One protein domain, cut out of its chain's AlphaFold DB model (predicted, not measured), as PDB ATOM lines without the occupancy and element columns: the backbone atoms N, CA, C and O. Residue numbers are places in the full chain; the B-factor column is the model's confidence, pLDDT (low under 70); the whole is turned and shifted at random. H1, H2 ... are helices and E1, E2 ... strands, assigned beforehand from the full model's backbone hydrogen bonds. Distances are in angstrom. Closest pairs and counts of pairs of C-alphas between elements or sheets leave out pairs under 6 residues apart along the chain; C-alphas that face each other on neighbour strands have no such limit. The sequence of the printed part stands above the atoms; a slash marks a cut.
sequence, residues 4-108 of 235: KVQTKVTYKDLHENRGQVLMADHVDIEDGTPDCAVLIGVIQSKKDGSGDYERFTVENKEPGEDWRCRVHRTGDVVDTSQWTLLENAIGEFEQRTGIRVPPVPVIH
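Overview. This is residues 4 to 108 of the 235 residues of an uncharacterized protein of Candidatus Saccharibacteria bacterium (UniProt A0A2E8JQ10). A twisted five-strand sheet lies between two helices: H2 covers E5 and E6 on one face, and short H1 sits on the opposite face. E2 runs on into E3 near one end of the long axis, where residues 106 to 107 pair with E3; the E4 to E5 loop reaches the other end. The 105 printed residues run E1, H1, E2, E3, E4, E5, E6, H2, of mixed class, with 52 residues, under half, in these two named helices and six named strands. The sheet is mixed, in the order E1, E2, E4, E5, E6. The whole is compact, with a radius of gyration of the C-alphas of 13.3 A, and spans 43 by 26 by 22 A.

Arrangement. Start at E1, residues 4 to 6, parallel to E2, residues 21 to 24; N 4 and O 21 are 2.8 A apart. With H1, residues 11 to 16, between them they form a strand-helix-strand unit, parallel neighbours joined through a helix, with a right-handed crossover. E3, residues 27 to 30, pairs with no named strand. E4, residues 38 to 45, is antiparallel to E2, with N 22 and O 41 3.0 A apart; H1 touches E4, closest at the C-alphas of Leu 14 and Val 42, 6.4 A. E4, E5, residues 53 to 60, and E6, residues 67 to 73, form a meander, each the antiparallel neighbour of the one before; look for N 42 and O 56, 3.0 A, and N 57 and O 70, 3.0 A. On the opposite face from H1, H2, residues 86 to 97, runs along the strands, at 4 degrees to E5 on the local plane, its height over the sheet 8.5 A; the C-alphas of Ala 89 and Arg 68 of E6 are 4.8 A apart. In both helices every O i to N i+4 pair is within hydrogen-bond range.

Along the chain. Find C-alpha 4 at (-4.768, -35.548, 41.898), where E1 begins. E4 spans 19.6 A, E5 21.8 A and E6 19.4 A. H2 runs 16.4 A to C-alpha 97 at (-10.898, -41.512, 54.754).

Size, cuts and confidence. The C-alphas farthest apart, of Asp 31 and Gly 49, are 43.9 A apart. The printed part has no cut; the link from E6 to H2, residues 74 to 85, is long. Mean pLDDT of the printed part is 80.7; 22 residues are under 70, among them 61 to 65, 75 to 81 and 105 to 108.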
ATOM      1  N   LYS A   4      -4.934 -35.774  43.330       93.56
ATOM      2  CA  LYS A   4      -4.768 -35.548  41.898       93.56
ATOM      3  C   LYS A   4      -6.084 -35.022  41.337       93.56
ATOM      4  O   LYS A   4      -7.111 -35.695  41.393       93.56
ATOM      5  N   VAL A   5      -6.023 -33.806  40.815       87.56
ATOM      6  CA  VAL A   5      -7.171 -33.082  40.274       87.56
ATOM      7  C   VAL A   5      -7.227 -33.277  38.757       87.56
ATOM      8  O   VAL A   5      -6.192 -33.211  38.091       87.56
ATOM      9  N   GLN A   6      -8.413 -33.545  38.216       87.69
ATOM     10  CA  GLN A   6      -8.653 -33.733  36.782       87.69
ATOM     11  C   GLN A   6     -10.075 -33.309  36.398       87.69
ATOM     12  O   GLN A   6     -10.932 -33.196  37.261       87.69
ATOM     13  N   THR A   7     -10.344 -33.118  35.108       79.06
ATOM     14  CA  THR A   7     -11.635 -32.581  34.629       79.06
ATOM     15  C   THR A   7     -12.832 -33.499  34.889       79.06
ATOM     16  O   THR A   7     -13.955 -33.043  35.053       79.06
ATOM     17  N   LYS A   8     -12.618 -34.816  34.912       85.06
ATOM     18  CA  LYS A   8     -13.674 -35.809  35.136       85.06
ATOM     19  C   LYS A   8     -13.085 -37.026  35.817       85.06
ATOM     20  O   LYS A   8     -12.001 -37.460  35.435       85.06
ATOM     21  N   VAL A   9     -13.788 -37.588  36.796       88.50
ATOM     22  CA  VAL A   9     -13.388 -38.831  37.463       88.50
ATOM     23  C   VAL A   9     -14.420 -39.911  37.170       88.50
ATOM     24  O   VAL A   9     -15.620 -39.737  37.378       88.50
ATOM     25  N   THR A  10     -13.942 -41.045  36.674       88.44
ATOM     26  CA  THR A  10     -14.736 -42.244  36.422       88.44
ATOM     27  C   THR A  10     -14.309 -43.376  37.352       88.44
ATOM     28  O   THR A  10     -13.219 -43.375  37.928       88.44
ATOM     29  N   TYR A  11     -15.139 -44.417  37.466       87.25
ATOM     30  CA  TYR A  11     -14.739 -45.629  38.186       87.25
ATOM     31  C   TYR A  11     -13.496 -46.293  37.589       87.25
ATOM     32  O   TYR A  11     -12.696 -46.859  38.332       87.25
ATOM     33  N   LYS A  12     -13.321 -46.219  36.265       90.44
ATOM     34  CA  LYS A  12     -12.137 -46.753  35.588       90.44
ATOM     35  C   LYS A  12     -10.874 -46.037  36.075       90.44
ATOM     36  O   LYS A  12      -9.931 -46.714  36.476       90.44
ATOM     37  N   ASP A  13     -10.905 -44.705  36.149       91.38
ATOM     38  CA  ASP A  13      -9.772 -43.906  36.634       91.38
ATOM     39  C   ASP A  13      -9.373 -44.308  38.059       91.38
ATOM     40  O   ASP A  13      -8.191 -44.498  38.350       91.38
ATOM     41  N   LEU A  14     -10.355 -44.511  38.943       90.62
ATOM     42  CA  LEU A  14     -10.112 -44.961  40.318       90.62
ATOM     43  C   LEU A  14      -9.452 -46.345  40.372       90.62
ATOM     44  O   LEU A  14      -8.564 -46.575  41.194       90.62
ATOM     45  N   HIS A  15      -9.870 -47.271  39.508       89.38
ATOM     46  CA  HIS A  15      -9.284 -48.610  39.440       89.38
ATOM     47  C   HIS A  15      -7.859 -48.615  38.878       89.38
ATOM     48  O   HIS A  15      -7.055 -49.433  39.328       89.38
ATOM     49  N   GLU A  16      -7.543 -47.722  37.940       92.00
ATOM     50  CA  GLU A  16      -6.207 -47.572  37.349       92.00
ATOM     51  C   GLU A  16      -5.229 -46.826  38.275       92.00
ATOM     52  O   GLU A  16      -4.022 -47.043  38.199       92.00
ATOM     53  N   ASN A  17      -5.735 -46.004  39.202       91.31
ATOM     54  CA  ASN A  17      -4.929 -45.186  40.115       91.31
ATOM     55  C   ASN A  17      -5.146 -45.581  41.591       91.31
ATOM     56  O   ASN A  17      -5.366 -44.728  42.454       91.31
ATOM     57  N   ARG A  18      -5.086 -46.882  41.910       88.44
ATOM     58  CA  ARG A  18      -5.255 -47.368  43.296       88.44
ATOM     59  C   ARG A  18      -4.266 -46.699  44.254       88.44
ATOM     60  O   ARG A  18      -3.095 -46.523  43.928       88.44
ATOM     61  N   GLY A  19      -4.735 -46.348  45.451       87.50
ATOM     62  CA  GLY A  19      -3.945 -45.623  46.449       87.50
ATOM     63  C   GLY A  19      -3.772 -44.125  46.174       87.50
ATOM     64  O   GLY A  19      -3.210 -43.428  47.018       87.50
ATOM     65  N   GLN A  20      -4.267 -43.610  45.043       92.62
ATOM     66  CA  GLN A  20      -4.332 -42.176  44.768       92.62
ATOM     67  C   GLN A  20      -5.740 -41.649  45.032       92.62
ATOM     68  O   GLN A  20      -6.736 -42.343  44.820       92.62
ATOM     69  N   VAL A  21      -5.811 -40.401  45.489       94.62
ATOM     70  CA  VAL A  21      -7.074 -39.677  45.620       94.62
ATOM     71  C   VAL A  21      -7.299 -38.926  44.319       94.62
ATOM     72  O   VAL A  21      -6.482 -38.075  43.966       94.62
ATOM     73  N   LEU A  22      -8.379 -39.249  43.615       95.19
ATOM     74  CA  LEU A  22      -8.772 -38.554  42.392       95.19
ATOM     75  C   LEU A  22      -9.960 -37.650  42.682       95.19
ATOM     76  O   LEU A  22     -10.913 -38.090  43.324       95.19
ATOM     77  N   MET A  23      -9.906 -36.416  42.192       93.38
ATOM     78  CA  MET A  23     -10.958 -35.419  42.373       93.38
ATOM     79  C   MET A  23     -11.252 -34.707  41.052       93.38
ATOM     80  O   MET A  23     -10.323 -34.371  40.312       93.38
ATOM     81  N   ALA A  24     -12.531 -34.472  40.774       88.88
ATOM     82  CA  ALA A  24     -12.970 -33.562  39.732       88.88
ATOM     83  C   ALA A  24     -12.615 -32.119  40.138       88.88
ATOM     84  O   ALA A  24     -12.826 -31.729  41.286       88.88
ATOM     85  N   ASP A  25     -12.045 -31.332  39.231       79.44
ATOM     86  CA  ASP A  25     -11.740 -29.912  39.473       79.44
ATOM     87  C   ASP A  25     -13.000 -29.054  39.650       79.44
ATOM     88  O   ASP A  25     -12.941 -28.015  40.304       79.44
ATOM     89  N   HIS A  26     -14.127 -29.500  39.101       75.31
ATOM     90  CA  HIS A  26     -15.447 -28.906  39.266       75.31
ATOM     91  C   HIS A  26     -16.558 -29.942  39.046       75.31
ATOM     92  O   HIS A  26     -16.319 -31.045  38.557       75.31
ATOM     93  N   VAL A  27     -17.786 -29.572  39.408       76.31
ATOM     94  CA  VAL A  27     -19.008 -30.321  39.088       76.31
ATOM     95  C   VAL A  27     -19.814 -29.522  38.073       76.31
ATOM     96  O   VAL A  27     -20.354 -28.492  38.447       76.31
ATOM     97  N   ASP A  28     -19.943 -29.996  36.836       72.69
ATOM     98  CA  ASP A  28     -20.879 -29.443  35.839       72.69
ATOM     99  C   ASP A  28     -22.232 -30.175  35.933       72.69
ATOM    100  O   ASP A  28     -22.234 -31.396  35.886       72.69
ATOM    101  N   ILE A  29     -23.366 -29.471  36.064       71.12
ATOM    102  CA  ILE A  29     -24.750 -30.011  36.153       71.12
ATOM    103  C   ILE A  29     -25.594 -29.679  34.904       71.12
ATOM    104  O   ILE A  29     -26.278 -28.655  34.870       71.12
ATOM    105  N   GLU A  30     -25.578 -30.542  33.889       66.19
ATOM    106  CA  GLU A  30     -26.362 -30.401  32.649       66.19
ATOM    107  C   GLU A  30     -27.744 -31.054  32.790       66.19
ATOM    108  O   GLU A  30     -27.864 -32.189  33.246       66.19
ATOM    109  N   ASP A  31     -28.811 -30.333  32.427       63.88
ATOM    110  CA  ASP A  31     -30.197 -30.832  32.485       63.88
ATOM    111  C   ASP A  31     -30.571 -31.452  33.852       63.88
ATOM    112  O   ASP A  31     -31.255 -32.472  33.956       63.88
ATOM    113  N   GLY A  32     -30.075 -30.836  34.931       62.12
ATOM    114  CA  GLY A  32     -30.289 -31.276  36.311       62.12
ATOM    115  C   GLY A  32     -29.424 -32.460  36.758       62.12
ATOM    116  O   GLY A  32     -29.502 -32.831  37.926       62.12
ATOM    117  N   THR A  33     -28.583 -33.023  35.883       66.31
ATOM    118  CA  THR A  33     -27.686 -34.155  36.175       66.31
ATOM    119  C   THR A  33     -26.220 -33.721  36.106       66.31
ATOM    120  O   THR A  33     -25.825 -33.070  35.142       66.31
ATOM    121  N   PRO A  34     -25.360 -34.085  37.072       71.94
ATOM    122  CA  PRO A  34     -23.938 -33.820  36.938       71.94
ATOM    123  C   PRO A  34     -23.320 -34.612  35.777       71.94
ATOM    124  O   PRO A  34     -23.521 -35.820  35.665       71.94
ATOM    125  N   ASP A  35     -22.505 -33.958  34.947       70.50
ATOM    126  CA  ASP A  35     -21.721 -34.625  33.903       70.50
ATOM    127  C   ASP A  35     -20.644 -35.541  34.522       70.50
ATOM    128  O   ASP A  35     -20.251 -36.560  33.942       70.50
ATOM    129  N   CYS A  36     -20.180 -35.241  35.742       72.56
ATOM    130  CA  CYS A  36     -19.271 -36.107  36.487       72.56
ATOM    131  C   CYS A  36     -20.027 -37.142  37.346       72.56
ATOM    132  O   CYS A  36     -20.725 -36.804  38.297       72.56
ATOM    133  N   ALA A  37     -19.812 -38.433  37.068       71.12
ATOM    134  CA  ALA A  37     -20.395 -39.532  37.848       71.12
ATOM    135  C   ALA A  37     -19.772 -39.694  39.254       71.12
ATOM    136  O   ALA A  37     -20.406 -40.236  40.158       71.12
ATOM    137  N   VAL A  38     -18.519 -39.253  39.435       87.94
ATOM    138  CA  VAL A  38     -17.795 -39.265  40.714       87.94
ATOM    139  C   VAL A  38     -17.112 -37.913  40.902       87.94
ATOM    140  O   VAL A  38     -16.331 -37.499  40.048       87.94
ATOM    141  N   LEU A  39     -17.373 -37.247  42.027       90.19
ATOM    142  CA  LEU A  39     -16.694 -36.000  42.387       90.19
ATOM    143  C   LEU A  39     -15.298 -36.269  42.947       90.19
ATOM    144  O   LEU A  39     -14.315 -35.677  42.521       90.19
ATOM    145  N   ILE A  40     -15.211 -37.160  43.928       94.25
ATOM    146  CA  ILE A  40     -13.951 -37.555  44.548       94.25
ATOM    147  C   ILE A  40     -13.998 -39.036  44.879       94.25
ATOM    148  O   ILE A  40     -15.046 -39.561  45.262       94.25
ATOM    149  N   GLY A  41     -12.866 -39.717  44.740       94.31
ATOM    150  CA  GLY A  41     -12.759 -41.096  45.170       94.31
ATOM    151  C   GLY A  41     -11.341 -41.554  45.463       94.31
ATOM    152  O   GLY A  41     -10.353 -40.974  45.013       94.31
ATOM    153  N   VAL A  42     -11.257 -42.638  46.227       94.81
ATOM    154  CA  VAL A  42     -10.010 -43.337  46.543       94.81
ATOM    155  C   VAL A  42     -10.287 -44.827  46.723       94.81
ATOM    156  O   VAL A  42     -11.314 -45.224  47.275       94.81
ATOM    157  N   ILE A  43      -9.352 -45.661  46.266       92.25
ATOM    158  CA  ILE A  43      -9.323 -47.093  46.573       92.25
ATOM    159  C   ILE A  43      -8.176 -47.338  47.549       92.25
ATOM    160  O   ILE A  43      -7.012 -47.146  47.193       92.25
ATOM    161  N   GLN A  44      -8.510 -47.759  48.767       88.81
ATOM    162  CA  GLN A  44      -7.556 -48.071  49.827       88.81
ATOM    163  C   GLN A  44      -7.532 -49.578  50.073       88.81
ATOM    164  O   GLN A  44      -8.579 -50.215  50.157       88.81
ATOM    165  N   SER A  45      -6.343 -50.161  50.202       83.62
ATOM    166  CA  SER A  45      -6.212 -51.534  50.697       83.62
ATOM    167  C   SER A  45      -6.578 -51.589  52.177       83.62
ATOM    168  O   SER A  45      -6.235 -50.673  52.932       83.62
ATOM    169  N   LYS A  46      -7.232 -52.670  52.614       75.38
ATOM    170  CA  LYS A  46      -7.419 -52.895  54.048       75.38
ATOM    171  C   LYS A  46      -6.061 -53.051  54.734       75.38
ATOM    172  O   LYS A  46      -5.119 -53.631  54.193       75.38
ATOM    173  N   LYS A  47      -5.971 -52.527  55.959       66.50
ATOM    174  CA  LYS A  47      -4.754 -52.582  56.788       66.50
ATOM    175  C   LYS A  47      -4.411 -53.993  57.281       66.50
ATOM    176  O   LYS A  47      -3.316 -54.191  57.792       66.50
ATOM    177  N   ASP A  48      -5.330 -54.946  57.154       72.56
ATOM    178  CA  ASP A  48      -5.194 -56.328  57.627       72.56
ATOM    179  C   ASP A  48      -4.379 -57.232  56.682       72.56
ATOM    180  O   ASP A  48      -4.076 -58.369  57.038       72.56
ATOM    181  N   GLY A  49      -3.993 -56.741  55.499       62.09
ATOM    182  CA  GLY A  49      -3.191 -57.502  54.543       62.09
ATOM    183  C   GLY A  49      -3.962 -58.609  53.816       62.09
ATOM    184  O   GLY A  49      -3.333 -59.422  53.143       62.09
ATOM    185  N   SER A  50      -5.298 -58.634  53.895       70.31
ATOM    186  CA  SER A  50      -6.135 -59.668  53.260       70.31
ATOM    187  C   SER A  50      -6.174 -59.592  51.726       70.31
ATOM    188  O   SER A  50      -6.705 -60.488  51.074       70.31
ATOM    189  N   GLY A  51      -5.631 -58.522  51.134       70.19
ATOM    190  CA  GLY A  51      -5.789 -58.210  49.711       70.19
ATOM    191  C   GLY A  51      -7.126 -57.535  49.377       70.19
ATOM    192  O   GLY A  51      -7.333 -57.127  48.231       70.19
ATOM    193  N   ASP A  52      -8.005 -57.355  50.366       80.81
ATOM    194  CA  ASP A  52      -9.244 -56.601  50.207       80.81
ATOM    195  C   ASP A  52      -8.979 -55.106  50.031       80.81
ATOM    196  O   ASP A  52      -7.983 -54.546  50.506       80.81
ATOM    197  N   TYR A  53      -9.931 -54.432  49.393       83.19
ATOM    198  CA  TYR A  53      -9.936 -52.988  49.267       83.19
ATOM    199  C   TYR A  53     -11.290 -52.404  49.662       83.19
ATOM    200  O   TYR A  53     -12.344 -53.032  49.534       83.19
ATOM    201  N   GLU A  54     -11.236 -51.165  50.129       88.62
ATOM    202  CA  GLU A  54     -12.386 -50.298  50.312       88.62
ATOM    203  C   GLU A  54     -12.293 -49.171  49.283       88.62
ATOM    204  O   GLU A  54     -11.267 -48.498  49.146       88.62
ATOM    205  N   ARG A  55     -13.363 -48.992  48.514       90.75
ATOM    206  CA  ARG A  55     -13.529 -47.855  47.612       90.75
ATOM    207  C   ARG A  55     -14.473 -46.863  48.266       90.75
ATOM    208  O   ARG A  55     -15.614 -47.217  48.555       90.75
ATOM    209  N   PHE A  56     -13.998 -45.639  48.437       92.50
ATOM    210  CA  PHE A  56     -14.773 -44.509  48.928       92.50
ATOM    211  C   PHE A  56     -14.994 -43.546  47.773       92.50
ATOM    212  O   PHE A  56     -14.029 -43.197  47.089       92.50
ATOM    213  N   THR A  57     -16.233 -43.132  47.549       93.00
ATOM    214  CA  THR A  57     -16.606 -42.246  46.442       93.00
ATOM    215  C   THR A  57     -17.697 -41.277  46.869       93.00
ATOM    216  O   THR A  57     -18.619 -41.663  47.578       93.00
ATOM    217  N   VAL A  58     -17.619 -40.027  46.418       92.00
ATOM    218  CA  VAL A  58     -18.746 -39.085  46.466       92.00
ATOM    219  C   VAL A  58     -19.425 -39.101  45.100       92.00
ATOM    220  O   VAL A  58     -18.805 -38.759  44.093       92.00
ATOM    221  N   GLU A  59     -20.675 -39.557  45.075       88.38
ATOM    222  CA  GLU A  59     -21.450 -39.858  43.863       88.38
ATOM    223  C   GLU A  59     -22.803 -39.140  43.885       88.38
ATOM    224  O   GLU A  59     -23.360 -38.879  44.955       88.38
ATOM    225  N   ASN A  60     -23.364 -38.914  42.700       82.94
ATOM    226  CA  ASN A  60     -24.733 -38.451  42.477       82.94
ATOM    227  C   ASN A  60     -25.487 -39.527  41.663       82.94
ATOM    228  O   ASN A  60     -24.887 -40.138  40.775       82.94
ATOM    229  N   LYS A  61     -26.744 -39.851  42.014       65.38
ATOM    230  CA  LYS A  61     -27.460 -40.992  41.396       65.38
ATOM    231  C   LYS A  61     -28.119 -40.654  40.072       65.38
ATOM    232  O   LYS A  61     -28.116 -41.504  39.192       65.38
ATOM    233  N   GLU A  62     -28.764 -39.497  40.000       57.50
ATOM    234  CA  GLU A  62     -29.827 -39.150  39.053       57.50
ATOM    235  C   GLU A  62     -30.105 -37.636  39.169       57.50
ATOM    236  O   GLU A  62     -29.720 -37.040  40.179       57.50
ATOM    237  N   PRO A  63     -30.764 -37.005  38.174       49.16
ATOM    238  CA  PRO A  63     -31.028 -35.569  38.161       49.16
ATOM    239  C   PRO A  63     -31.694 -35.087  39.454       49.16
ATOM    240  O   PRO A  63     -32.835 -35.437  39.754       49.16
ATOM    241  N   GLY A  64     -30.962 -34.292  40.229       54.81
ATOM    242  CA  GLY A  64     -31.329 -33.897  41.584       54.81
ATOM    243  C   GLY A  64     -30.087 -33.609  42.419       54.81
ATOM    244  O   GLY A  64     -29.057 -34.266  42.279       54.81
ATOM    245  N   GLU A  65     -30.162 -32.610  43.298       64.44
ATOM    246  CA  GLU A  65     -29.049 -32.144  44.146       64.44
ATOM    247  C   GLU A  65     -28.657 -33.133  45.263       64.44
ATOM    248  O   GLU A  65     -28.046 -32.745  46.258       64.44
ATOM    249  N   ASP A  66     -29.002 -34.408  45.104       79.69
ATOM    250  CA  ASP A  66     -28.828 -35.457  46.093       79.69
ATOM    251  C   ASP A  66     -27.522 -36.223  45.841       79.69
ATOM    252  O   ASP A  66     -27.315 -36.896  44.830       79.69
ATOM    253  N   TRP A  67     -26.623 -36.141  46.810       85.88
ATOM    254  CA  TRP A  67     -25.290 -36.734  46.814       85.88
ATOM    255  C   TRP A  67     -25.182 -37.814  47.882       85.88
ATOM    256  O   TRP A  67     -25.952 -37.852  48.838       85.88
ATOM    257  N   ARG A  68     -24.181 -38.684  47.770       88.88
ATOM    258  CA  ARG A  68     -23.831 -39.618  48.847       88.88
ATOM    259  C   ARG A  68     -22.347 -39.942  48.866       88.88
ATOM    260  O   ARG A  68     -21.697 -39.933  47.822       88.88
ATOM    261  N   CYS A  69     -21.835 -40.326  50.033       91.00
ATOM    262  CA  CYS A  69     -20.529 -40.969  50.162       91.00
ATOM    263  C   CYS A  69     -20.688 -42.493  50.113       91.00
ATOM    264  O   CYS A  69     -20.996 -43.131  51.120       91.00
ATOM    265  N   ARG A  70     -20.471 -43.118  48.962       88.62
ATOM    266  CA  ARG A  70     -20.572 -44.569  48.816       88.62
ATOM    267  C   ARG A  70     -19.302 -45.267  49.299       88.62
ATOM    268  O   ARG A  70     -18.186 -44.850  48.991       88.62
ATOM    269  N   VAL A  71     -19.486 -46.375  50.017       88.44
ATOM    270  CA  VAL A  71     -18.406 -47.284  50.414       88.44
ATOM    271  C   VAL A  71     -18.645 -48.635  49.756       88.44
ATOM    272  O   VAL A  71     -19.709 -49.227  49.892       88.44
ATOM    273  N   HIS A  72     -17.662 -49.134  49.019       86.19
ATOM    274  CA  HIS A  72     -17.719 -50.455  48.405       86.19
ATOM    275  C   HIS A  72     -16.573 -51.312  48.930       86.19
ATOM    276  O   HIS A  72     -15.408 -50.936  48.790       86.19
ATOM    277  N   ARG A  73     -16.899 -52.466  49.518       83.75
ATOM    278  CA  ARG A  73     -15.930 -53.417  50.070       83.75
ATOM    279  C   ARG A  73     -15.796 -54.608  49.127       83.75
ATOM    280  O   ARG A  73     -16.758 -54.998  48.470       83.75
ATOM    281  N   THR A  74     -14.606 -55.194  49.024       71.94
ATOM    282  CA  THR A  74     -14.446 -56.453  48.282       71.94
ATOM    283  C   THR A  74     -15.380 -57.520  48.860       71.94
ATOM    284  O   THR A  74     -15.351 -57.767  50.061       71.94
ATOM    285  N   GLY A  75     -16.214 -58.131  48.014       64.81
ATOM    286  CA  GLY A  75     -17.121 -59.217  48.404       64.81
ATOM    287  C   GLY A  75     -18.493 -58.784  48.932       64.81
ATOM    288  O   GLY A  75     -19.402 -59.600  48.876       64.81
ATOM    289  N   ASP A  76     -18.671 -57.520  49.335       62.31
ATOM    290  CA  ASP A  76     -19.942 -56.987  49.845       62.31
ATOM    291  C   ASP A  76     -20.167 -55.529  49.418       62.31
ATOM    292  O   ASP A  76     -19.358 -54.631  49.682       62.31
ATOM    293  N   VAL A  77     -21.335 -55.254  48.831       55.34
ATOM    294  CA  VAL A  77     -21.807 -53.876  48.640       55.34
ATOM    295  C   VAL A  77     -22.525 -53.444  49.913       55.34
ATOM    296  O   VAL A  77     -23.725 -53.659  50.061       55.34
ATOM    297  N   VAL A  78     -21.799 -52.821  50.840       59.00
ATOM    298  CA  VAL A  78     -22.429 -52.171  51.994       59.00
ATOM    299  C   VAL A  78     -22.790 -50.739  51.599       59.00
ATOM    300  O   VAL A  78     -21.987 -49.822  51.744       59.00
ATOM    301  N   ASP A  79     -23.995 -50.543  51.061       58.28
ATOM    302  CA  ASP A  79     -24.518 -49.204  50.761       58.28
ATOM    303  C   ASP A  79     -24.945 -48.539  52.082       58.28
ATOM    304  O   ASP A  79     -26.067 -48.711  52.551       58.28
ATOM    305  N   THR A  80     -24.007 -47.883  52.772       57.00
ATOM    306  CA  THR A  80     -24.268 -47.310  54.107       57.00
ATOM    307  C   THR A  80     -24.800 -45.884  54.092       57.00
ATOM    308  O   THR A  80     -25.160 -45.383  55.154       57.00
ATOM    309  N   SER A  81     -24.801 -45.200  52.950       65.00
ATOM    310  CA  SER A  81     -25.044 -43.758  52.899       65.00
ATOM    311  C   SER A  81     -26.412 -43.417  52.324       65.00
ATOM    312  O   SER A  81     -26.813 -43.873  51.251       65.00
ATOM    313  N   GLN A  82     -27.134 -42.594  53.080       78.00
ATOM    314  CA  GLN A  82     -28.355 -41.948  52.623       78.00
ATOM    315  C   GLN A  82     -28.006 -40.809  51.661       78.00
ATOM    316  O   GLN A  82     -26.935 -40.209  51.749       78.00
ATOM    317  N   TRP A  83     -28.931 -40.515  50.754       84.00
ATOM    318  CA  TRP A  83     -28.868 -39.335  49.898       84.00
ATOM    319  C   TRP A  83     -28.944 -38.063  50.747       84.00
ATOM    320  O   TRP A  83     -29.729 -37.986  51.693       84.00
ATOM    321  N   THR A  84     -28.078 -37.097  50.459       84.44
ATOM    322  CA  THR A  84     -27.882 -35.888  51.260       84.44
ATOM    323  C   THR A  84     -27.285 -34.754  50.422       84.44
ATOM    324  O   THR A  84     -26.949 -34.934  49.258       84.44
ATOM    325  N   LEU A  85     -27.119 -33.572  51.015       83.69
ATOM    326  CA  LEU A  85     -26.447 -32.442  50.372       83.69
ATOM    327  C   LEU A  85     -24.975 -32.761  50.080       83.69
ATOM    328  O   LEU A  85     -24.328 -33.493  50.832       83.69
ATOM    329  N   LEU A  86     -24.417 -32.142  49.035       83.31
ATOM    330  CA  LEU A  86     -23.018 -32.337  48.639       83.31
ATOM    331  C   LEU A  86     -22.038 -32.159  49.810       83.31
ATOM    332  O   LEU A  86     -21.150 -32.985  50.003       83.31
ATOM    333  N   GLU A  87     -22.223 -31.115  50.618       84.06
ATOM    334  CA  GLU A  87     -21.367 -30.815  51.773       84.06
ATOM    335  C   GLU A  87     -21.366 -31.944  52.809       84.06
ATOM    336  O   GLU A  87     -20.319 -32.306  53.342       84.06
ATOM    337  N   ASN A  88     -22.529 -32.555  53.048       87.81
ATOM    338  CA  ASN A  88     -22.662 -33.672  53.975       87.81
ATOM    339  C   ASN A  88     -22.005 -34.936  53.408       87.81
ATOM    340  O   ASN A  88     -21.322 -35.651  54.139       87.81
ATOM    341  N   ALA A  89     -22.165 -35.190  52.105       89.62
ATOM    342  CA  ALA A  89     -21.508 -36.306  51.431       89.62
ATOM    343  C   ALA A  89     -19.975 -36.154  51.445       89.62
ATOM    344  O   ALA A  89     -19.261 -37.120  51.721       89.62
ATOM    345  N   ILE A  90     -19.460 -34.941  51.215       90.81
ATOM    346  CA  ILE A  90     -18.035 -34.625  51.372       90.81
ATOM    347  C   ILE A  90     -17.611 -34.842  52.827       90.81
ATOM    348  O   ILE A  90     -16.636 -35.547  53.068       90.81
ATOM    349  N   GLY A  91     -18.355 -34.310  53.799       91.06
ATOM    350  CA  GLY A  91     -18.047 -34.466  55.222       91.06
ATOM    351  C   GLY A  91     -17.966 -35.931  55.658       91.06
ATOM    352  O   GLY A  91     -17.052 -36.312  56.392       91.06
ATOM    353  N   GLU A  92     -18.865 -36.782  55.162       91.69
ATOM    354  CA  GLU A  92     -18.816 -38.223  55.404       91.69
ATOM    355  C   GLU A  92     -17.570 -38.869  54.772       91.69
ATOM    356  O   GLU A  92     -16.891 -39.674  55.419       91.69
ATOM    357  N   PHE A  93     -17.219 -38.488  53.541       92.44
ATOM    358  CA  PHE A  93     -15.994 -38.949  52.885       92.44
ATOM    359  C   PHE A  93     -14.739 -38.552  53.676       92.44
ATOM    360  O   PHE A  93     -13.864 -39.395  53.905       92.44
ATOM    361  N   GLU A  94     -14.653 -37.302  54.142       93.88
ATOM    362  CA  GLU A  94     -13.528 -36.816  54.947       93.88
ATOM    363  C   GLU A  94     -13.396 -37.594  56.259       93.88
ATOM    364  O   GLU A  94     -12.296 -38.005  56.629       93.88
ATOM    365  N   GLN A  95     -14.515 -37.840  56.947       92.69
ATOM    366  CA  GLN A  95     -14.531 -38.592  58.204       92.69
ATOM    367  C   GLN A  95     -14.072 -40.039  58.015       92.69
ATOM    368  O   GLN A  95     -13.320 -40.560  58.838       92.69
ATOM    369  N   ARG A  96     -14.504 -40.694  56.932       89.94
ATOM    370  CA  ARG A  96     -14.174 -42.101  56.663       89.94
ATOM    371  C   ARG A  96     -12.735 -42.294  56.195       89.94
ATOM    372  O   ARG A  96     -12.116 -43.297  56.539       89.94
ATOM    373  N   THR A  97     -12.207 -41.359  55.410       90.56
ATOM    374  CA  THR A  97     -10.898 -41.512  54.754       90.56
ATOM    375  C   THR A  97      -9.767 -40.734  55.428       90.56
ATOM    376  O   THR A  97      -8.596 -41.022  55.178       90.56
ATOM    377  N   GLY A  98     -10.091 -39.735  56.257       91.38
ATOM    378  CA  GLY A  98      -9.133 -38.779  56.815       91.38
ATOM    379  C   GLY A  98      -8.546 -37.809  55.780       91.38
ATOM    380  O   GLY A  98      -7.564 -37.124  56.070       91.38
ATOM    381  N   ILE A  99      -9.095 -37.765  54.563       91.25
ATOM    382  CA  ILE A  99      -8.652 -36.873  53.488       91.25
ATOM    383  C   ILE A  99      -9.476 -35.591  53.554       91.25
ATOM    384  O   ILE A  99     -10.698 -35.656  53.523       91.25
ATOM    385  N   ARG A 100      -8.811 -34.432  53.603       92.19
ATOM    386  CA  ARG A 100      -9.474 -33.129  53.480       92.19
ATOM    387  C   ARG A 100      -9.706 -32.792  52.016       92.19
ATOM    388  O   ARG A 100      -8.743 -32.750  51.250       92.19
ATOM    389  N   VAL A 101     -10.956 -32.555  51.652       86.62
ATOM    390  CA  VAL A 101     -11.361 -32.194  50.300       86.62
ATOM    391  C   VAL A 101     -11.286 -30.672  50.173       86.62
ATOM    392  O   VAL A 101     -11.883 -29.959  50.981       86.62
ATOM    393  N   PRO A 102     -10.521 -30.135  49.208       83.12
ATOM    394  CA  PRO A 102     -10.538 -28.703  48.945       83.12
ATOM    395  C   PRO A 102     -11.933 -28.274  48.455       83.12
ATOM    396  O   PRO A 102     -12.661 -29.100  47.906       83.12
ATOM    397  N   PRO A 103     -12.313 -26.995  48.613       75.56
ATOM    398  CA  PRO A 103     -13.563 -26.488  48.056       75.56
ATOM    399  C   PRO A 103     -13.666 -26.808  46.561       75.56
ATOM    400  O   PRO A 103     -12.735 -26.511  45.809       75.56
ATOM    401  N   VAL A 104     -14.787 -27.400  46.138       71.31
ATOM    402  CA  VAL A 104     -15.029 -27.733  44.729       71.31
ATOM    403  C   VAL A 104     -16.115 -26.820  44.159       71.31
ATOM    404  O   VAL A 104     -17.215 -26.772  44.717       71.31
ATOM    405  N   PRO A 105     -15.846 -26.094  43.061       67.00
ATOM    406  CA  PRO A 105     -16.866 -25.328  42.360       67.00
ATOM    407  C   PRO A 105     -17.981 -26.233  41.823       67.00
ATOM    408  O   PRO A 105     -17.712 -27.208  41.118       67.00
ATOM    409  N   VAL A 106     -19.234 -25.879  42.118       68.44
ATOM    410  CA  VAL A 106     -20.423 -26.493  41.510       68.44
ATOM    411  C   VAL A 106     -21.002 -25.531  40.487       68.44
ATOM    412  O   VAL A 106     -21.408 -24.414  40.807       68.44
ATOM    413  N   ILE A 107     -21.032 -25.987  39.250       65.25
ATOM    414  CA  ILE A 107     -21.433 -25.269  38.059       65.25
ATOM    415  C   ILE A 107     -22.757 -25.861  37.596       65.25
ATOM    416  O   ILE A 107     -22.874 -27.057  37.363       65.25
ATOM    417  N   HIS A 108     -23.758 -25.011  37.408       56.81
ATOM    418  CA  HIS A 108     -25.035 -25.421  36.839       56.81
ATOM    419  C   HIS A 108     -25.186 -24.821  35.434       56.81
ATOM    420  O   HIS A 108     -25.641 -23.677  35.320       56.81
TER     421      HIS A 108